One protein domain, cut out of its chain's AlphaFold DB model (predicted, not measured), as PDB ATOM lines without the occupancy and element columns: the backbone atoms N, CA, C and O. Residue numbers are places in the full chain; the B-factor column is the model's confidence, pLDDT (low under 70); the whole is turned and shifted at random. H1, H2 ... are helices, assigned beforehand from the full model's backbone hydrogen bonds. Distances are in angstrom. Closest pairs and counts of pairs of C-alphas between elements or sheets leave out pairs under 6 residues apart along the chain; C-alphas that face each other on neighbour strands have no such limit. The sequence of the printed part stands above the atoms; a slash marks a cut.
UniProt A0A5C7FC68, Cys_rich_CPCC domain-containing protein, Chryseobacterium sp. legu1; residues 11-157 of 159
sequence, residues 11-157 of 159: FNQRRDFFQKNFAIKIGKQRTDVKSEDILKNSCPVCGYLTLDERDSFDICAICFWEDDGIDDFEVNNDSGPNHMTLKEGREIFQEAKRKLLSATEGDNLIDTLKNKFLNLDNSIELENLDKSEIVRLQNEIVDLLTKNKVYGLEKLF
ATOM      1  N   PHE A  11     -12.824  15.275  24.026       91.31
ATOM      2  CA  PHE A  11     -13.746  14.526  23.160       91.31
ATOM      3  C   PHE A  11     -13.399  13.037  23.039       91.31
ATOM      4  O   PHE A  11     -14.262  12.192  23.280       91.31
ATOM      5  N   ASN A  12     -12.142  12.712  22.719       89.00
ATOM      6  CA  ASN A  12     -11.705  11.317  22.588       89.00
ATOM      7  C   ASN A  12     -11.780  10.586  23.930       89.00
ATOM      8  O   ASN A  12     -12.328   9.496  23.999       89.00
ATOM      9  N   GLN A  13     -11.347  11.232  25.015       90.50
ATOM     10  CA  GLN A  13     -11.429  10.667  26.361       90.50
ATOM     11  C   GLN A  13     -12.875  10.359  26.772       90.50
ATOM     12  O   GLN A  13     -13.141   9.299  27.335       90.50
ATOM     13  N   ARG A  14     -13.831  11.246  26.454       90.75
ATOM     14  CA  ARG A  14     -15.261  10.979  26.665       90.75
ATOM     15  C   ARG A  14     -15.715   9.756  25.876       90.75
ATOM     16  O   ARG A  14     -16.351   8.874  26.447       90.75
ATOM     17  N   ARG A  15     -15.391   9.686  24.580       87.62
ATOM     18  CA  ARG A  15     -15.763   8.547  23.725       87.62
ATOM     19  C   ARG A  15     -15.174   7.238  24.236       87.62
ATOM     20  O   ARG A  15     -15.932   6.280  24.380       87.62
ATOM     21  N   ASP A  16     -13.892   7.230  24.585       86.38
ATOM     22  CA  ASP A  16     -13.181   6.071  25.127       86.38
ATOM     23  C   ASP A  16     -13.803   5.609  26.446       86.38
ATOM     24  O   ASP A  16     -14.089   4.422  26.624       86.38
ATOM     25  N   PHE A  17     -14.080   6.546  27.360       88.38
ATOM     26  CA  PHE A  17     -14.738   6.242  28.624       88.38
ATOM     27  C   PHE A  17     -16.108   5.607  28.398       88.38
ATOM     28  O   PHE A  17     -16.393   4.546  28.960       88.38
ATOM     29  N   PHE A  18     -16.963   6.232  27.583       86.00
ATOM     30  CA  PHE A  18     -18.304   5.713  27.343       86.00
ATOM     31  C   PHE A  18     -18.256   4.363  26.634       86.00
ATOM     32  O   PHE A  18     -19.013   3.476  26.998       86.00
ATOM     33  N   GLN A  19     -17.334   4.160  25.700       79.88
ATOM     34  CA  GLN A  19     -17.165   2.881  25.021       79.88
ATOM     35  C   GLN A  19     -16.688   1.770  25.960       79.88
ATOM     36  O   GLN A  19     -17.152   0.637  25.874       79.88
ATOM     37  N   LYS A  20     -15.754   2.075  26.861       82.56
ATOM     38  CA  LYS A  20     -15.263   1.116  27.856       82.56
ATOM     39  C   LYS A  20     -16.351   0.741  28.860       82.56
ATOM     40  O   LYS A  20     -16.405  -0.395  29.327       82.56
ATOM     41  N   ASN A  21     -17.192   1.707  29.226       81.62
ATOM     42  CA  ASN A  21     -18.109   1.572  30.349       81.62
ATOM     43  C   ASN A  21     -19.559   1.288  29.941       81.62
ATOM     44  O   ASN A  21     -20.314   0.770  30.756       81.62
ATOM     45  N   PHE A  22     -19.975   1.546  28.711       78.38
ATOM     46  CA  PHE A  22     -21.343   1.328  28.252       78.38
ATOM     47  C   PHE A  22     -21.313   0.454  27.002       78.38
ATOM     48  O   PHE A  22     -20.446   0.604  26.149       78.38
ATOM     49  N   ALA A  23     -22.260  -0.479  26.900       72.81
ATOM     50  CA  ALA A  23     -22.522  -1.126  25.624       72.81
ATOM     51  C   ALA A  23     -23.110  -0.049  24.701       72.81
ATOM     52  O   ALA A  23     -24.130   0.534  25.055       72.81
ATOM     53  N   ILE A  24     -22.420   0.273  23.605       67.75
ATOM     54  CA  ILE A  24     -22.775   1.336  22.651       67.75
ATOM     55  C   ILE A  24     -23.239   0.676  21.343       67.75
ATOM     56  O   ILE A  24     -22.542  -0.195  20.820       67.75
ATOM     57  N   LYS A  25     -24.375   1.105  20.774       65.56
ATOM     58  CA  LYS A  25     -24.778   0.757  19.398       65.56
ATOM     59  C   LYS A  25     -23.824   1.403  18.392       65.56
ATOM     60  O   LYS A  25     -23.553   2.603  18.385       65.56
ATOM     61  N   ILE A  26     -23.319   0.597  17.476       59.62
ATOM     62  CA  ILE A  26     -22.387   1.096  16.473       59.62
ATOM     63  C   ILE A  26     -23.172   1.802  15.368       59.62
ATOM     64  O   ILE A  26     -23.970   1.178  14.672       59.62
ATOM     65  N   GLY A  27     -22.930   3.105  15.217       60.97
ATOM     66  CA  GLY A  27     -23.262   3.846  14.000       60.97
ATOM     67  C   GLY A  27     -22.305   3.483  12.867       60.97
ATOM     68  O   GLY A  27     -21.243   2.899  13.101       60.97
ATOM     69  N   LYS A  28     -22.663   3.811  11.623       62.53
ATOM     70  CA  LYS A  28     -21.815   3.507  10.467       62.53
ATOM     71  C   LYS A  28     -20.395   4.069  10.669       62.53
ATOM     72  O   LYS A  28     -20.204   5.240  10.958       62.53
ATOM     73  N   GLN A  29     -19.400   3.200  10.485       67.00
ATOM     74  CA  GLN A  29     -17.991   3.557  10.291       67.00
ATOM     75  C   GLN A  29     -17.285   4.322  11.447       67.00
ATOM     76  O   GLN A  29     -16.408   5.142  11.206       67.00
ATOM     77  N   ARG A  30     -17.557   4.032  12.726       70.62
ATOM     78  CA  ARG A  30     -16.672   4.522  13.809       70.62
ATOM     79  C   ARG A  30     -15.352   3.760  13.891       70.62
ATOM     80  O   ARG A  30     -15.337   2.535  13.817       70.62
ATOM     81  N   THR A  31     -14.245   4.483  14.083       69.62
ATOM     82  CA  THR A  31     -12.889   3.890  14.146       69.62
ATOM     83  C   THR A  31     -12.463   3.442  15.536       69.62
ATOM     84  O   THR A  31     -11.574   2.603  15.674       69.62
ATOM     85  N   ASP A  32     -13.090   3.991  16.566       64.31
ATOM     86  CA  ASP A  32     -12.748   3.743  17.959       64.31
ATOM     87  C   ASP A  32     -13.473   2.522  18.551       64.31
ATOM     88  O   ASP A  32     -12.956   1.952  19.506       64.31
ATOM     89  N   VAL A  33     -14.575   2.024  17.959       57.06
ATOM     90  CA  VAL A  33     -15.433   0.950  18.531       57.06
ATOM     91  C   VAL A  33     -15.142  -0.465  17.992       57.06
ATOM     92  O   VAL A  33     -14.824  -0.652  16.821       57.06
ATOM     93  N   LYS A  34     -15.315  -1.498  18.838       55.31
ATOM     94  CA  LYS A  34     -15.286  -2.939  18.487       55.31
ATOM     95  C   LYS A  34     -16.595  -3.616  18.991       55.31
ATOM     96  O   LYS A  34     -16.852  -3.545  20.185       55.31
ATOM     97  N   SER A  35     -17.422  -4.186  18.096       47.12
ATOM     98  CA  SER A  35     -18.806  -4.740  18.302       47.12
ATOM     99  C   SER A  35     -18.856  -6.018  19.178       47.12
ATOM    100  O   SER A  35     -17.826  -6.681  19.252       47.12
ATOM    101  N   GLU A  36     -19.930  -6.469  19.864       36.88
ATOM    102  CA  GLU A  36     -21.401  -6.496  19.621       36.88
ATOM    103  C   GLU A  36     -22.251  -6.369  20.930       36.88
ATOM    104  O   GLU A  36     -21.725  -6.551  22.026       36.88
ATOM    105  N   ASP A  37     -23.568  -6.121  20.765       34.03
ATOM    106  CA  ASP A  37     -24.703  -5.974  21.723       34.03
ATOM    107  C   ASP A  37     -25.041  -4.577  22.330       34.03
ATOM    108  O   ASP A  37     -24.185  -3.748  22.619       34.03
ATOM    109  N   ILE A  38     -26.357  -4.307  22.460       36.72
ATOM    110  CA  ILE A  38     -27.043  -2.992  22.588       36.72
ATOM    111  C   ILE A  38     -26.840  -2.263  23.939       36.72
ATOM    112  O   ILE A  38     -26.996  -2.900  24.977       36.72
ATOM    113  N   LEU A  39     -26.648  -0.922  23.902       50.50
ATOM    114  CA  LEU A  39     -27.245   0.178  24.722       50.50
ATOM    115  C   LEU A  39     -26.711   1.573  24.225       50.50
ATOM    116  O   LEU A  39     -26.051   1.609  23.195       50.50
ATOM    117  N   LYS A  40     -27.108   2.711  24.843       69.31
ATOM    118  CA  LYS A  40     -27.031   4.135  24.369       69.31
ATOM    119  C   LYS A  40     -25.726   4.602  23.683       69.31
ATOM    120  O   LYS A  40     -24.663   4.042  23.915       69.31
ATOM    121  N   ASN A  41     -25.786   5.706  22.922       80.56
ATOM    122  CA  ASN A  41     -24.693   6.150  22.046       80.56
ATOM    123  C   ASN A  41     -24.136   7.538  22.329       80.56
ATOM    124  O   ASN A  41     -24.866   8.475  22.663       80.56
ATOM    125  N   SER A  42     -22.817   7.672  22.154       89.38
ATOM    126  CA  SER A  42     -22.176   8.979  22.190       89.38
ATOM    127  C   SER A  42     -22.421   9.749  20.897       89.38
ATOM    128  O   SER A  42     -22.289   9.210  19.798       89.38
ATOM    129  N   CYS A  43     -22.769  11.025  21.045       93.19
ATOM    130  CA  CYS A  43     -22.940  11.947  19.932       93.19
ATOM    131  C   CYS A  43     -21.613  12.131  19.168       93.19
ATOM    132  O   CYS A  43     -20.580  12.353  19.815       93.19
ATOM    133  N   PRO A  44     -21.619  12.109  17.821       93.88
ATOM    134  CA  PRO A  44     -20.397  12.217  17.018       93.88
ATOM    135  C   PRO A  44     -19.746  13.610  17.082       93.88
ATOM    136  O   PRO A  44     -18.578  13.752  16.715       93.88
ATOM    137  N   VAL A  45     -20.469  14.622  17.576       96.12
ATOM    138  CA  VAL A  45     -19.975  15.993  17.778       96.12
ATOM    139  C   VAL A  45     -19.415  16.198  19.184       96.12
ATOM    140  O   VAL A  45     -18.242  16.523  19.336       96.12
ATOM    141  N   CYS A  46     -20.223  16.007  20.232       96.19
ATOM    142  CA  CYS A  46     -19.802  16.355  21.595       96.19
ATOM    143  C   CYS A  46     -19.218  15.178  22.393       96.19
ATOM    144  O   CYS A  46     -18.552  15.393  23.404       96.19
ATOM    145  N   GLY A  47     -19.446  13.930  21.973       93.12
ATOM    146  CA  GLY A  47     -18.919  12.729  22.631       93.12
ATOM    147  C   GLY A  47     -19.636  12.320  23.926       93.12
ATOM    148  O   GLY A  47     -19.259  11.318  24.524       93.12
ATOM    149  N   TYR A  48     -20.670  13.051  24.355       93.50
ATOM    150  CA  TYR A  48     -21.544  12.670  25.477       93.50
ATOM    151  C   TYR A  48     -22.596  11.641  25.048       93.50
ATOM    152  O   TYR A  48     -22.986  11.611  23.881       93.50
ATOM    153  N   LEU A  49     -23.073  10.826  25.992       90.00
ATOM    154  CA  LEU A  49     -24.005   9.707  25.801       90.00
ATOM    155  C   LEU A  49     -25.465  10.182  25.662       90.00
ATOM    156  O   LEU A  49     -26.293   9.920  26.535       90.00
ATOM    157  N   THR A  50     -25.766  10.958  24.623       90.25
ATOM    158  CA  THR A  50     -27.045  11.676  24.461       90.25
ATOM    159  C   THR A  50     -27.991  11.082  23.423       90.25
ATOM    160  O   THR A  50     -29.133  11.528  23.364       90.25
ATOM    161  N   LEU A  51     -27.544  10.114  22.622       88.75
ATOM    162  CA  LEU A  51     -28.345   9.518  21.553       88.75
ATOM    163  C   LEU A  51     -28.856   8.139  21.987       88.75
ATOM    164  O   LEU A  51     -28.099   7.347  22.566       88.75
ATOM    165  N   ASP A  52     -30.125   7.834  21.722       82.69
ATOM    166  CA  ASP A  52     -30.691   6.526  22.062       82.69
ATOM    167  C   ASP A  52     -30.269   5.475  21.027       82.69
ATOM    168  O   ASP A  52     -29.909   4.343  21.387       82.69
ATOM    169  N   GLU A  53     -30.216   5.867  19.753       81.75
ATOM    170  CA  GLU A  53     -29.666   5.080  18.646       81.75
ATOM    171  C   GLU A  53     -28.668   5.909  17.818       81.75
ATOM    172  O   GLU A  53     -28.542   7.112  18.017       81.75
ATOM    173  N   ARG A  54     -27.862   5.247  16.978       85.12
ATOM    174  CA  ARG A  54     -27.051   5.940  15.969       85.12
ATOM    175  C   ARG A  54     -27.732   5.813  14.619       85.12
ATOM    176  O   ARG A  54     -28.333   4.771  14.370       85.12
ATOM    177  N   ASP A  55     -27.545   6.802  13.747       87.12
ATOM    178  CA  ASP A  55     -28.122   6.834  12.394       87.12
ATOM    179  C   ASP A  55     -29.661   6.734  12.441       87.12
ATOM    180  O   ASP A  55     -30.291   6.001  11.679       87.12
ATOM    181  N   SER A  56     -30.265   7.418  13.421       88.00
ATOM    182  CA  SER A  56     -31.700   7.354  13.738       88.00
ATOM    183  C   SER A  56     -32.394   8.714  13.746       88.00
ATOM    184  O   SER A  56     -33.552   8.794  14.157       88.00
ATOM    185  N   PHE A  57     -31.715   9.774  13.292       92.19
ATOM    186  CA  PHE A  57     -32.214  11.154  13.296       92.19
ATOM    187  C   PHE A  57     -32.499  11.710  14.705       92.19
ATOM    188  O   PHE A  57     -33.224  12.693  14.863       92.19
ATOM    189  N   ASP A  58     -31.919  11.100  15.745       91.62
ATOM    190  CA  ASP A  58     -31.959  11.638  17.105       91.62
ATOM    191  C   ASP A  58     -31.173  12.956  17.174       91.62
ATOM    192  O   ASP A  58     -30.065  13.070  16.643       91.62
ATOM    193  N   ILE A  59     -31.709  13.942  17.895       95.25
ATOM    194  CA  ILE A  59     -31.034  15.224  18.121       95.25
ATOM    195  C   ILE A  59     -30.325  15.197  19.473       95.25
ATOM    196  O   ILE A  59     -30.934  14.987  20.525       95.25
ATOM    197  N   CYS A  60     -29.024  15.473  19.470       96.25
ATOM    198  CA  CYS A  60     -28.234  15.553  20.687       96.25
ATOM    199  C   CYS A  60     -28.722  16.690  21.596       96.25
ATOM    200  O   CYS A  60     -28.571  17.867  21.279       96.25
ATOM    201  N   ALA A  61     -29.183  16.365  22.803       94.81
ATOM    202  CA  ALA A  61     -29.690  17.360  23.755       94.81
ATOM    203  C   ALA A  61     -28.631  18.332  24.334       94.81
ATOM    204  O   ALA A  61     -28.967  19.186  25.151       94.81
ATOM    205  N   ILE A  62     -27.353  18.197  23.952       96.88
ATOM    206  CA  ILE A  62     -26.253  19.071  24.398       96.88
ATOM    207  C   ILE A  62     -25.770  19.996  23.276       96.88
ATOM    208  O   ILE A  62     -25.730  21.209  23.461       96.88
ATOM    209  N   CYS A  63     -25.367  19.438  22.132       97.69
ATOM    210  CA  CYS A  63     -24.822  20.219  21.010       97.69
ATOM    211  C   CYS A  63     -25.812  20.413  19.858       97.69
ATOM    212  O   CYS A  63     -25.479  21.089  18.898       97.69
ATOM    213  N   PHE A  64     -27.006  19.823  19.956       97.19
ATOM    214  CA  PHE A  64     -28.092  19.958  18.987       97.19
ATOM    215  C   PHE A  64     -27.805  19.427  17.574       97.19
ATOM    216  O   PHE A  64     -28.577  19.682  16.659       97.19
ATOM    217  N   TRP A  65     -26.748  18.625  17.415       97.62
ATOM    218  CA  TRP A  65     -26.508  17.843  16.203       97.62
ATOM    219  C   TRP A  65     -27.606  16.788  16.004       97.62
ATOM    220  O   TRP A  65     -27.837  15.984  16.913       97.62
ATOM    221  N   GLU A  66     -28.242  16.773  14.834       97.56
ATOM    222  CA  GLU A  66     -29.121  15.693  14.367       97.56
ATOM    223  C   GLU A  66     -28.273  14.561  13.780       97.56
ATOM    224  O   GLU A  66     -27.473  14.782  12.871       97.56
ATOM    225  N   ASP A  67     -28.410  13.347  14.310       94.56
ATOM    226  CA  ASP A  67     -27.622  12.194  13.875       94.56
ATOM    227  C   ASP A  67     -28.166  11.603  12.565       94.56
ATOM    228  O   ASP A  67     -28.959  10.661  12.557       94.56
ATOM    229  N   ASP A  68     -27.709  12.172  11.451       94.12
ATOM    230  CA  ASP A  68     -28.029  11.784  10.070       94.12
ATOM    231  C   ASP A  68     -27.149  10.651   9.511       94.12
ATOM    232  O   ASP A  68     -27.187  10.356   8.316       94.12
ATOM    233  N   GLY A  69     -26.338  10.037  10.376       90.69
ATOM    234  CA  GLY A  69     -25.457   8.923  10.040       90.69
ATOM    235  C   GLY A  69     -24.038   9.322   9.631       90.69
ATOM    236  O   GLY A  69     -23.196   8.428   9.525       90.69
ATOM    237  N   ILE A  70     -23.737  10.617   9.457       91.69
ATOM    238  CA  ILE A  70     -22.363  11.084   9.215       91.69
ATOM    239  C   ILE A  70     -21.504  10.854  10.467       91.69
ATOM    240  O   ILE A  70     -21.860  11.237  11.584       91.69
ATOM    241  N   ASP A  71     -20.329  10.251  10.275       90.69
ATOM    242  CA  ASP A  71     -19.383   9.942  11.354       90.69
ATOM    243  C   ASP A  71     -17.917  10.173  10.922       90.69
ATOM    244  O   ASP A  71     -17.637  10.856   9.938       90.69
ATOM    245  N   ASP A  72     -16.952   9.639  11.675       90.75
ATOM    246  CA  ASP A  72     -15.524   9.960  11.598       90.75
ATOM    247  C   ASP A  72     -14.903   9.901  10.191       90.75
ATOM    248  O   ASP A  72     -14.092  10.767   9.858       90.75
ATOM    249  N   PHE A  73     -15.241   8.914   9.351       90.88
ATOM    250  CA  PHE A  73     -14.679   8.837   7.989       90.88
ATOM    251  C   PHE A  73     -15.291   9.848   7.018       90.88
ATOM    252  O   PHE A  73     -14.700  10.142   5.980       90.88
ATOM    253  N   GLU A  74     -16.444  10.404   7.366       92.69
ATOM    254  CA  GLU A  74     -17.204  11.368   6.575       92.69
ATOM    255  C   GLU A  74     -17.139  12.760   7.213       92.69
ATOM    256  O   GLU A  74     -17.955  13.626   6.928       92.69
ATOM    257  N   VAL A  75     -16.136  13.006   8.064       94.38
ATOM    258  CA  VAL A  75     -16.068  14.201   8.915       94.38
ATOM    259  C   VAL A  75     -16.097  15.532   8.146       94.38
ATOM    260  O   VAL A  75     -16.503  16.550   8.698       94.38
ATOM    261  N   ASN A  76     -15.676  15.525   6.876       96.69
ATOM    262  CA  ASN A  76     -15.679  16.694   5.988       96.69
ATOM    263  C   ASN A  76     -16.839  16.690   4.974       96.69
ATOM    264  O   ASN A  76     -16.864  17.553   4.099       96.69
ATOM    265  N   ASN A  77     -17.750  15.716   5.038       96.00
ATOM    266  CA  ASN A  77     -18.953  15.699   4.212       96.00
ATOM    267  C   ASN A  77     -20.000  16.629   4.831       96.00
ATOM    268  O   ASN A  77     -20.112  16.723   6.056       96.00
ATOM    269  N   ASP A  78     -20.775  17.296   3.978       96.50
ATOM    270  CA  ASP A  78     -21.874  18.149   4.422       96.50
ATOM    271  C   ASP A  78     -23.009  17.301   4.999       96.50
ATOM    272  O   ASP A  78     -23.528  16.401   4.331       96.50
ATOM    273  N   SER A  79     -23.437  17.639   6.213       97.31
ATOM    274  CA  SER A  79     -24.689  17.141   6.767       97.31
ATOM    275  C   SER A  79     -25.851  17.977   6.248       97.31
ATOM    276  O   SER A  79     -25.909  19.194   6.440       97.31
ATOM    277  N   GLY A  80     -26.807  17.302   5.609       96.56
ATOM    278  CA  GLY A  80     -28.039  17.913   5.119       96.56
ATOM    279  C   GLY A  80     -28.822  18.644   6.218       96.56
ATOM    280  O   GLY A  80     -29.012  19.854   6.084       96.56
ATOM    281  N   PRO A  81     -29.272  17.951   7.286       97.12
ATOM    282  CA  PRO A  81     -30.073  18.565   8.347       97.12
ATOM    283  C   PRO A  81     -29.289  19.547   9.225       97.12
ATOM    284  O   PRO A  81     -29.863  20.530   9.687       97.12
ATOM    285  N   ASN A  82     -27.984  19.331   9.431       97.69
ATOM    286  CA  ASN A  82     -27.181  20.222  10.276       97.69
ATOM    287  C   ASN A  82     -26.630  21.444   9.520       97.69
ATOM    288  O   ASN A  82     -26.150  22.383  10.151       97.69
ATOM    289  N   HIS A  83     -26.705  21.455   8.183       97.00
ATOM    290  CA  HIS A  83     -26.220  22.540   7.320       97.00
ATOM    291  C   HIS A  83     -24.739  22.902   7.529       97.00
ATOM    292  O   HIS A  83     -24.338  24.051   7.338       97.00
ATOM    293  N   MET A  84     -23.937  21.922   7.940       97.88
ATOM    294  CA  MET A  84     -22.499  22.039   8.167       97.88
ATOM    295  C   MET A  84     -21.856  20.651   8.131       97.88
ATOM    296  O   MET A  84     -22.541  19.628   8.212       97.88
ATOM    297  N   THR A  85     -20.536  20.598   8.044       98.38
ATOM    298  CA  THR A  85     -19.776  19.354   8.182       98.38
ATOM    299  C   THR A  85     -19.707  18.900   9.641       98.38
ATOM    300  O   THR A  85     -19.791  19.704  10.576       98.38
ATOM    301  N   LEU A  86     -19.476  17.605   9.869       96.88
ATOM    302  CA  LEU A  86     -19.256  17.083  11.225       96.88
ATOM    303  C   LEU A  86     -18.035  17.741  11.894       96.88
ATOM    304  O   LEU A  86     -18.028  17.964  13.108       96.88
ATOM    305  N   LYS A  87     -17.008  18.084  11.107       97.50
ATOM    306  CA  LYS A  87     -15.844  18.847  11.566       97.50
ATOM    307  C   LYS A  87     -16.251  20.205  12.141       97.50
ATOM    308  O   LYS A  87     -15.857  20.523  13.260       97.50
ATOM    309  N   GLU A  88     -17.043  20.976  11.404       98.25
ATOM    310  CA  GLU A  88     -17.518  22.291  11.847       98.25
ATOM    311  C   GLU A  88     -18.401  22.171  13.092       98.25
ATOM    312  O   GLU A  88     -18.218  22.925  14.045       98.25
ATOM    313  N   GLY A  89     -19.284  21.167  13.145       98.00
ATOM    314  CA  GLY A  89     -20.088  20.879  14.335       98.00
ATOM    315  C   GLY A  89     -19.226  20.623  15.578       98.00
ATOM    316  O   GLY A  89     -19.484  21.190  16.645       98.00
ATOM    317  N   ARG A  90     -18.153  19.824  15.444       97.38
ATOM    318  CA  ARG A  90     -17.156  19.619  16.512       97.38
ATOM    319  C   ARG A  90     -16.523  20.941  16.924       97.38
ATOM    320  O   ARG A  90     -16.542  21.265  18.106       97.38
ATOM    321  N   GLU A  91     -16.007  21.722  15.981       97.06
ATOM    322  CA  GLU A  91     -15.348  23.005  16.258       97.06
ATOM    323  C   GLU A  91     -16.274  23.998  16.986       97.06
ATOM    324  O   GLU A  91     -15.862  24.600  17.981       97.06
ATOM    325  N   ILE A  92     -17.538  24.111  16.565       97.50
ATOM    326  CA  ILE A  92     -18.558  24.954  17.210       97.50
ATOM    327  C   ILE A  92     -18.786  24.517  18.656       97.50
ATOM    328  O   ILE A  92     -18.749  25.349  19.569       97.50
ATOM    329  N   PHE A  93     -18.984  23.217  18.882       97.62
ATOM    330  CA  PHE A  93     -19.188  22.694  20.227       97.62
ATOM    331  C   PHE A  93     -17.972  22.950  21.125       97.62
ATOM    332  O   PHE A  93     -18.138  23.408  22.258       97.62
ATOM    333  N   GLN A  94     -16.756  22.697  20.629       95.88
ATOM    334  CA  GLN A  94     -15.537  22.912  21.411       95.88
ATOM    335  C   GLN A  94     -15.339  24.384  21.768       95.88
ATOM    336  O   GLN A  94     -15.013  24.706  22.912       95.88
ATOM    337  N   GLU A  95     -15.597  25.298  20.834       95.75
ATOM    338  CA  GLU A  95     -15.507  26.732  21.097       95.75
ATOM    339  C   GLU A  95     -16.564  27.194  22.111       95.75
ATOM    340  O   GLU A  95     -16.253  27.949  23.037       95.75
ATOM    341  N   ALA A  96     -17.803  26.708  21.999       96.38
ATOM    342  CA  ALA A  96     -18.851  26.978  22.981       96.38
ATOM    343  C   ALA A  96     -18.478  26.442  24.370       96.38
ATOM    344  O   ALA A  96     -18.626  27.143  25.375       96.38
ATOM    345  N   LYS A  97     -17.933  25.222  24.439       96.25
ATOM    346  CA  LYS A  97     -17.506  24.613  25.698       96.25
ATOM    347  C   LYS A  97     -16.340  25.378  26.322       96.25
ATOM    348  O   LYS A  97     -16.367  25.654  27.520       96.25
ATOM    349  N   ARG A  98     -15.370  25.820  25.519       95.06
ATOM    350  CA  ARG A  98     -14.272  26.690  25.955       95.06
ATOM    351  C   ARG A  98     -14.785  28.016  26.522       95.06
ATOM    352  O   ARG A  98     -14.345  28.429  27.596       95.06
ATOM    353  N   LYS A  99     -15.722  28.684  25.837       94.81
ATOM    354  CA  LYS A  99     -16.359  29.923  26.323       94.81
ATOM    355  C   LYS A  99     -17.078  29.705  27.650       94.81
ATOM    356  O   LYS A  99     -16.889  30.497  28.566       94.81
ATOM    357  N   LEU A 100     -17.831  28.612  27.783       95.06
ATOM    358  CA  LEU A 100     -18.513  28.259  29.029       95.06
ATOM    359  C   LEU A 100     -17.529  28.094  30.190       95.06
ATOM    360  O   LEU A 100     -17.724  28.671  31.256       95.06
ATOM    361  N   LEU A 101     -16.454  27.334  29.984       93.69
ATOM    362  CA  LEU A 101     -15.479  27.059  31.040       93.69
ATOM    363  C   LEU A 101     -14.622  28.284  31.398       93.69
ATOM    364  O   LEU A 101     -14.219  28.435  32.550       93.69
ATOM    365  N   SER A 102     -14.400  29.194  30.448       92.19
ATOM    366  CA  SER A 102     -13.676  30.453  30.676       92.19
ATOM    367  C   SER A 102     -14.564  31.634  31.079       92.19
ATOM    368  O   SER A 102     -14.038  32.713  31.359       92.19
ATOM    369  N   ALA A 103     -15.886  31.450  31.148       90.81
ATOM    370  CA  ALA A 103     -16.801  32.498  31.575       90.81
ATOM    371  C   ALA A 103     -16.467  32.971  32.997       90.81
ATOM    372  O   ALA A 103     -16.153  32.172  33.891       90.81
ATOM    373  N   THR A 104     -16.511  34.291  33.179       85.75
ATOM    374  CA  THR A 104     -16.393  34.944  34.483       85.75
ATOM    375  C   THR A 104     -17.715  34.847  35.228       85.75
ATOM    376  O   THR A 104     -18.764  34.996  34.604       85.75
ATOM    377  N   GLU A 105     -17.645  34.684  36.546       76.69
ATOM    378  CA  GLU A 105     -18.818  34.635  37.424       76.69
ATOM    379  C   GLU A 105     -19.716  35.860  37.222       76.69
ATOM    380  O   GLU A 105     -19.233  36.998  37.159       76.69
ATOM    381  N   GLY A 106     -21.025  35.635  37.109       73.25
ATOM    382  CA  GLY A 106     -21.980  36.725  36.886       73.25
ATOM    383  C   GLY A 106     -23.302  36.328  36.236       73.25
ATOM    384  O   GLY A 106     -24.232  37.134  36.250       73.25
ATOM    385  N   ASP A 107     -23.414  35.106  35.710       79.12
ATOM    386  CA  ASP A 107     -24.662  34.541  35.195       79.12
ATOM    387  C   ASP A 107     -24.925  33.192  35.875       79.12
ATOM    388  O   ASP A 107     -24.183  32.227  35.698       79.12
ATOM    389  N   ASN A 108     -26.018  33.124  36.641       88.50
ATOM    390  CA  ASN A 108     -26.364  31.960  37.455       88.50
ATOM    391  C   ASN A 108     -26.500  30.664  36.626       88.50
ATOM    392  O   ASN A 108     -26.149  29.581  37.100       88.50
ATOM    393  N   LEU A 109     -26.987  30.748  35.382       94.25
ATOM    394  CA  LEU A 109     -27.124  29.580  34.513       94.25
ATOM    395  C   LEU A 109     -25.762  29.131  33.976       94.25
ATOM    396  O   LEU A 109     -25.447  27.941  34.054       94.25
ATOM    397  N   ILE A 110     -24.961  30.066  33.459       95.50
ATOM    398  CA  ILE A 110     -23.619  29.787  32.924       95.50
ATOM    399  C   ILE A 110     -22.727  29.203  34.023       95.50
ATOM    400  O   ILE A 110     -22.098  28.167  33.804       95.50
ATOM    401  N   ASP A 111     -22.736  29.793  35.217       95.12
ATOM    402  CA  ASP A 111     -21.949  29.331  36.362       95.12
ATOM    403  C   ASP A 111     -22.373  27.916  36.796       95.12
ATOM    404  O   ASP A 111     -21.536  27.039  37.035       95.12
ATOM    405  N   THR A 112     -23.682  27.641  36.819       96.81
ATOM    406  CA  THR A 112     -24.202  26.303  37.135       96.81
ATOM    407  C   THR A 112     -23.799  25.275  36.076       96.81
ATOM    408  O   THR A 112     -23.324  24.191  36.424       96.81
ATOM    409  N   LEU A 113     -23.966  25.589  34.787       97.12
ATOM    410  CA  LEU A 113     -23.591  24.697  33.687       97.12
ATOM    411  C   LEU A 113     -22.087  24.422  33.688       97.12
ATOM    412  O   LEU A 113     -21.689  23.261  33.606       97.12
ATOM    413  N   LYS A 114     -21.260  25.461  33.851       96.38
ATOM    414  CA  LYS A 114     -19.801  25.354  33.970       96.38
ATOM    415  C   LYS A 114     -19.410  24.342  35.044       96.38
ATOM    416  O   LYS A 114     -18.688  23.393  34.748       96.38
ATOM    417  N   ASN A 115     -19.942  24.489  36.256       96.25
ATOM    418  CA  ASN A 115     -19.636  23.589  37.369       96.25
ATOM    419  C   ASN A 115     -20.096  22.147  37.108       96.25
ATOM    420  O   ASN A 115     -19.365  21.204  37.406       96.25
ATOM    421  N   LYS A 116     -21.286  21.957  36.524       96.94
ATOM    422  CA  LYS A 116     -21.798  20.617  36.196       96.94
ATOM    423  C   LYS A 116     -20.954  19.922  35.134       96.94
ATOM    424  O   LYS A 116     -20.632  18.747  35.294       96.94
ATOM    425  N   PHE A 117     -20.571  20.641  34.083       97.00
ATOM    426  CA  PHE A 117     -19.698  20.098  33.051       97.00
ATOM    427  C   PHE A 117     -18.313  19.749  33.594       97.00
ATOM    428  O   PHE A 117     -17.847  18.653  33.310       97.00
ATOM    429  N   LEU A 118     -17.692  20.620  34.400       95.31
ATOM    430  CA  LEU A 118     -16.410  20.316  35.048       95.31
ATOM    431  C   LEU A 118     -16.508  19.064  35.919       95.31
ATOM    432  O   LEU A 118     -15.651  18.192  35.840       95.31
ATOM    433  N   ASN A 119     -17.570  18.944  36.718       95.38
ATOM    434  CA  ASN A 119     -17.772  17.770  37.561       95.38
ATOM    435  C   ASN A 119     -17.909  16.482  36.733       95.38
ATOM    436  O   ASN A 119     -17.256  15.484  37.033       95.38
ATOM    437  N   LEU A 120     -18.726  16.506  35.677       94.19
ATOM    438  CA  LEU A 120     -18.896  15.360  34.785       94.19
ATOM    439  C   LEU A 120     -17.584  14.994  34.078       94.19
ATOM    440  O   LEU A 120     -17.196  13.829  34.098       94.19
ATOM    441  N   ASP A 121     -16.901  15.972  33.485       94.25
ATOM    442  CA  ASP A 121     -15.659  15.754  32.739       94.25
ATOM    443  C   ASP A 121     -14.543  15.213  33.654       94.25
ATOM    444  O   ASP A 121     -13.900  14.227  33.299       94.25
ATOM    445  N   ASN A 122     -14.387  15.755  34.868       92.81
ATOM    446  CA  ASN A 122     -13.430  15.246  35.860       92.81
ATOM    447  C   ASN A 122     -13.767  13.818  36.314       92.81
ATOM    448  O   ASN A 122     -12.874  13.007  36.548       92.81
ATOM    449  N   SER A 123     -15.055  13.497  36.453       91.62
ATOM    450  CA  SER A 123     -15.499  12.155  36.852       91.62
ATOM    451  C   SER A 123     -15.239  11.115  35.761       91.62
ATOM    452  O   SER A 123     -14.873   9.978  36.056       91.62
ATOM    453  N   ILE A 124     -15.403  11.514  34.497       90.75
ATOM    454  CA  ILE A 124     -15.022  10.720  33.325       90.75
ATOM    455  C   ILE A 124     -13.503  10.503  33.309       90.75
ATOM    456  O   ILE A 124     -13.050   9.381  33.100       90.75
ATOM    457  N   GLU A 125     -12.719  11.555  33.560       90.00
ATOM    458  CA  GLU A 125     -11.255  11.497  33.535       90.00
ATOM    459  C   GLU A 125     -10.663  10.605  34.626       90.00
ATOM    460  O   GLU A 125      -9.760   9.814  34.358       90.00
ATOM    461  N   LEU A 126     -11.175  10.707  35.851       87.44
ATOM    462  CA  LEU A 126     -10.668   9.948  36.993       87.44
ATOM    463  C   LEU A 126     -11.148   8.489  37.013       87.44
ATOM    464  O   LEU A 126     -10.702   7.727  37.870       87.44
ATOM    465  N   GLU A 127     -12.071   8.114  36.118       83.44
ATOM    466  CA  GLU A 127     -12.751   6.812  36.085       83.44
ATOM    467  C   GLU A 127     -13.262   6.346  37.470       83.44
ATOM    468  O   GLU A 127     -13.279   5.157  37.787       83.44
ATOM    469  N   ASN A 128     -13.642   7.288  38.336       75.19
ATOM    470  CA  ASN A 128     -13.804   7.052  39.774       75.19
ATOM    471  C   ASN A 128     -15.264   6.898  40.234       75.19
ATOM    472  O   ASN A 128     -15.495   6.645  41.418       75.19
ATOM    473  N   LEU A 129     -16.239   7.049  39.331       75.50
ATOM    474  CA  LEU A 129     -17.670   6.931  39.627       75.50
ATOM    475  C   LEU A 129     -18.310   5.719  38.945       75.50
ATOM    476  O   LEU A 129     -17.902   5.294  37.865       75.50
ATOM    477  N   ASP A 130     -19.366   5.194  39.574       83.62
ATOM    478  CA  ASP A 130     -20.223   4.187  38.950       83.62
ATOM    479  C   ASP A 130     -20.956   4.758  37.722       83.62
ATOM    480  O   ASP A 130     -21.276   5.947  37.639       83.62
ATOM    481  N   LYS A 131     -21.282   3.877  36.771       83.00
ATOM    482  CA  LYS A 131     -21.960   4.204  35.511       83.00
ATOM    483  C   LYS A 131     -23.273   4.951  35.736       83.00
ATOM    484  O   LYS A 131     -23.584   5.870  34.978       83.00
ATOM    485  N   SER A 132     -24.038   4.577  36.766       83.50
ATOM    486  CA  SER A 132     -25.312   5.234  37.082       83.50
ATOM    487  C   SER A 132     -25.127   6.695  37.496       83.50
ATOM    488  O   SER A 132     -25.934   7.547  37.124       83.50
ATOM    489  N   GLU A 133     -24.028   7.002  38.183       87.69
ATOM    490  CA  GLU A 133     -23.714   8.347  38.645       87.69
ATOM    491  C   GLU A 133     -23.249   9.243  37.493       87.69
ATOM    492  O   GLU A 133     -23.703  10.380  37.378       87.69
ATOM    493  N   ILE A 134     -22.440   8.718  36.566       88.38
ATOM    494  CA  ILE A 134     -22.071   9.443  35.339       88.38
ATOM    495  C   ILE A 134     -23.316   9.802  34.515       88.38
ATOM    496  O   ILE A 134     -23.460  10.941  34.067       88.38
ATOM    497  N   VAL A 135     -24.248   8.856  34.358       87.19
ATOM    498  CA  VAL A 135     -25.524   9.106  33.667       87.19
ATOM    499  C   VAL A 135     -26.347  10.162  34.406       87.19
ATOM    500  O   VAL A 135     -26.903  11.057  33.770       87.19
ATOM    501  N   ARG A 136     -26.397  10.108  35.743       89.88
ATOM    502  CA  ARG A 136     -27.086  11.106  36.572       89.88
ATOM    503  C   ARG A 136     -26.512  12.508  36.351       89.88
ATOM    504  O   ARG A 136     -27.277  13.428  36.075       89.88
ATOM    505  N   LEU A 137     -25.188  12.664  36.416       93.38
ATOM    506  CA  LEU A 137     -24.497  13.940  36.196       93.38
ATOM    507  C   LEU A 137     -24.756  14.507  34.794       93.38
ATOM    508  O   LEU A 137     -25.021  15.700  34.649       93.38
ATOM    509  N   GLN A 138     -24.734  13.659  33.764       93.12
ATOM    510  CA  GLN A 138     -25.062  14.079  32.403       93.12
ATOM    511  C   GLN A 138     -26.526  14.517  32.275       93.12
ATOM    512  O   GLN A 138     -26.809  15.556  31.677       93.12
ATOM    513  N   ASN A 139     -27.458  13.767  32.866       89.62
ATOM    514  CA  ASN A 139     -28.879  14.105  32.822       89.62
ATOM    515  C   ASN A 139     -29.171  15.439  33.514       89.62
ATOM    516  O   ASN A 139     -30.008  16.188  33.031       89.62
ATOM    517  N   GLU A 140     -28.455  15.796  34.584       94.56
ATOM    518  CA  GLU A 140     -28.600  17.120  35.204       94.56
ATOM    519  C   GLU A 140     -28.235  18.275  34.261       94.56
ATOM    520  O   GLU A 140     -28.845  19.342  34.336       94.56
ATOM    521  N   ILE A 141     -27.235  18.084  33.396       96.88
ATOM    522  CA  ILE A 141     -26.848  19.073  32.382       96.88
ATOM    523  C   ILE A 141     -27.949  19.182  31.329       96.88
ATOM    524  O   ILE A 141     -28.411  20.285  31.043       96.88
ATOM    525  N   VAL A 142     -28.399  18.043  30.794       94.81
ATOM    526  CA  VAL A 142     -29.475  17.979  29.792       94.81
ATOM    527  C   VAL A 142     -30.760  18.622  30.318       94.81
ATOM    528  O   VAL A 142     -31.370  19.447  29.636       94.81
ATOM    529  N   ASP A 143     -31.137  18.315  31.558       92.69
ATOM    530  CA  ASP A 143     -32.274  18.916  32.250       92.69
ATOM    531  C   ASP A 143     -32.155  20.435  32.326       92.69
ATOM    532  O   ASP A 143     -33.134  21.151  32.115       92.69
ATOM    533  N   LEU A 144     -30.967  20.935  32.672       95.00
ATOM    534  CA  LEU A 144     -30.733  22.360  32.848       95.00
ATOM    535  C   LEU A 144     -30.791  23.105  31.510       95.00
ATOM    536  O   LEU A 144     -31.435  24.152  31.438       95.00
ATOM    537  N   LEU A 145     -30.200  22.547  30.452       94.31
ATOM    538  CA  LEU A 145     -30.306  23.082  29.090       94.31
ATOM    539  C   LEU A 145     -31.770  23.101  28.626       94.31
ATOM    540  O   LEU A 145     -32.276  24.142  28.207       94.31
ATOM    541  N   THR A 146     -32.488  21.991  28.813       90.88
ATOM    542  CA  THR A 146     -33.895  21.842  28.410       90.88
ATOM    543  C   THR A 146     -34.809  22.823  29.145       90.88
ATOM    544  O   THR A 146     -35.596  23.532  28.517       90.88
ATOM    545  N   LYS A 147     -34.689  22.922  30.478       94.81
ATOM    546  CA  LYS A 147     -35.492  23.839  31.312       94.81
ATOM    547  C   LYS A 147     -35.291  25.304  30.923       94.81
ATOM    548  O   LYS A 147     -36.231  26.088  31.031       94.81
ATOM    549  N   ASN A 148     -34.097  25.657  30.447       94.88
ATOM    550  CA  ASN A 148     -33.759  27.010  30.007       94.88
ATOM    551  C   ASN A 148     -33.880  27.208  28.487       94.88
ATOM    552  O   ASN A 148     -33.521  28.272  27.994       94.88
ATOM    553  N   LYS A 149     -34.424  26.226  27.749       95.19
ATOM    554  CA  LYS A 149     -34.625  26.274  26.288       95.19
ATOM    555  C   LYS A 149     -33.338  26.572  25.506       95.19
ATOM    556  O   LYS A 149     -33.357  27.307  24.521       95.19
ATOM    557  N   VAL A 150     -32.224  26.006  25.958       94.75
ATOM    558  CA  VAL A 150     -30.923  26.109  25.292       94.75
ATOM    559  C   VAL A 150     -30.785  24.936  24.322       94.75
ATOM    560  O   VAL A 150     -30.582  23.800  24.747       94.75
ATOM    561  N   TYR A 151     -30.923  25.212  23.026       94.50
ATOM    562  CA  TYR A 151     -30.850  24.225  21.943       94.50
ATOM    563  C   TYR A 151     -29.523  24.368  21.195       94.50
ATOM    564  O   TYR A 151     -29.450  25.073  20.194       94.50
ATOM    565  N   GLY A 152     -28.478  23.743  21.736       95.62
ATOM    566  CA  GLY A 152     -27.094  23.921  21.289       95.62
ATOM    567  C   GLY A 152     -26.318  24.780  22.279       95.62
ATOM    568  O   GLY A 152     -26.781  25.837  22.715       95.62
ATOM    569  N   LEU A 153     -25.150  24.301  22.706       96.38
ATOM    570  CA  LEU A 153     -24.368  24.958  23.755       96.38
ATOM    571  C   LEU A 153     -23.876  26.347  23.323       96.38
ATOM    572  O   LEU A 153     -23.758  27.253  24.145       96.38
ATOM    573  N   GLU A 154     -23.613  26.528  22.032       95.81
ATOM    574  CA  GLU A 154     -23.215  27.794  21.427       95.81
ATOM    575  C   GLU A 154     -24.280  28.884  21.591       95.81
ATOM    576  O   GLU A 154     -23.927  30.053  21.755       95.81
ATOM    577  N   LYS A 155     -25.564  28.506  21.694       95.38
ATOM    578  CA  LYS A 155     -26.683  29.438  21.902       95.38
ATOM    579  C   LYS A 155     -26.659  30.156  23.243       95.38
ATOM    580  O   LYS A 155     -27.315  31.181  23.380       95.38
ATOM    581  N   LEU A 156     -25.869  29.689  24.210       93.06
ATOM    582  CA  LEU A 156     -25.620  30.434  25.449       93.06
ATOM    583  C   LEU A 156     -24.917  31.778  25.206       93.06
ATOM    584  O   LEU A 156     -24.942  32.646  26.076       93.06
ATOM    585  N   PHE A 157     -24.257  31.937  24.057       91.12
ATOM    586  CA  PHE A 157     -23.403  33.085  23.758       91.12
ATOM    587  C   PHE A 157     -23.886  33.914  22.562       91.12
ATOM    588  O   PHE A 157     -23.277  34.947  22.273       91.12
TER     589      PHE A 157
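AT A GLANCE: This is residues 11 to 157 of the 159 residues of the protein "Cys_rich_CPCC domain-containing protein" of Chryseobacterium sp. legu1 (UniProt A0A5C7FC68). The hairpin of H3 and H4 makes one arm of a V and H2 the other; H1 and much of the long looped stretch, residues 22 to 85, lie across its mouth, and little H5 packs on H2. The printed part has 147 residues with five named helices, H1 to H5, and no named strand: all helix, though under half of the residues are in named elements. It is compact, radius of gyration of the C-alphas 14.8 A, spanning 44 by 36 by 23 A.

IN THESE COORDINATES: Find C-alpha 108 at (-26.364, 31.960, 37.455); H3, residues 108 to 125, runs 25.7 A from there. See also H4, residues 131 to 147, 24.2 A; H2, residues 86 to 102, 24.3 A; H1, residues 11 to 21, 15.4 A; and H5, residues 153 to 156, ending at (-25.620, 30.434, 25.449).

HOW THE PARTS SIT: H3 and H4 touch, a hairpin at a shallow tilt of 21 degrees, opposite ways; their closest C-alphas, Leu 120 and Leu 137, are 5.9 A apart. Residues 100 to 101 of H2 touch H3, closest C-alphas Leu 101 and Lys 114, 5.5 A. Residues 121 to 125 of H3 touch H1, closest C-alphas Ile 124 and Phe 17, 6.5 A. Residues 92 to 97 of H2 touch H5, closest C-alphas Ala 96 and Glu 154, 4.7 A. In H1 to H4 every O i to N i+4 pair is within hydrogen-bond range; H5 is too short for one.

THE WHOLE: The farthest C-alphas, Glu 36 and Gly 106, are 46.5 A apart. The printed part has no cut; the link H1 to H2 is long. Look for pLDDT under 70 at residues 24 to 29 and 31 to 40.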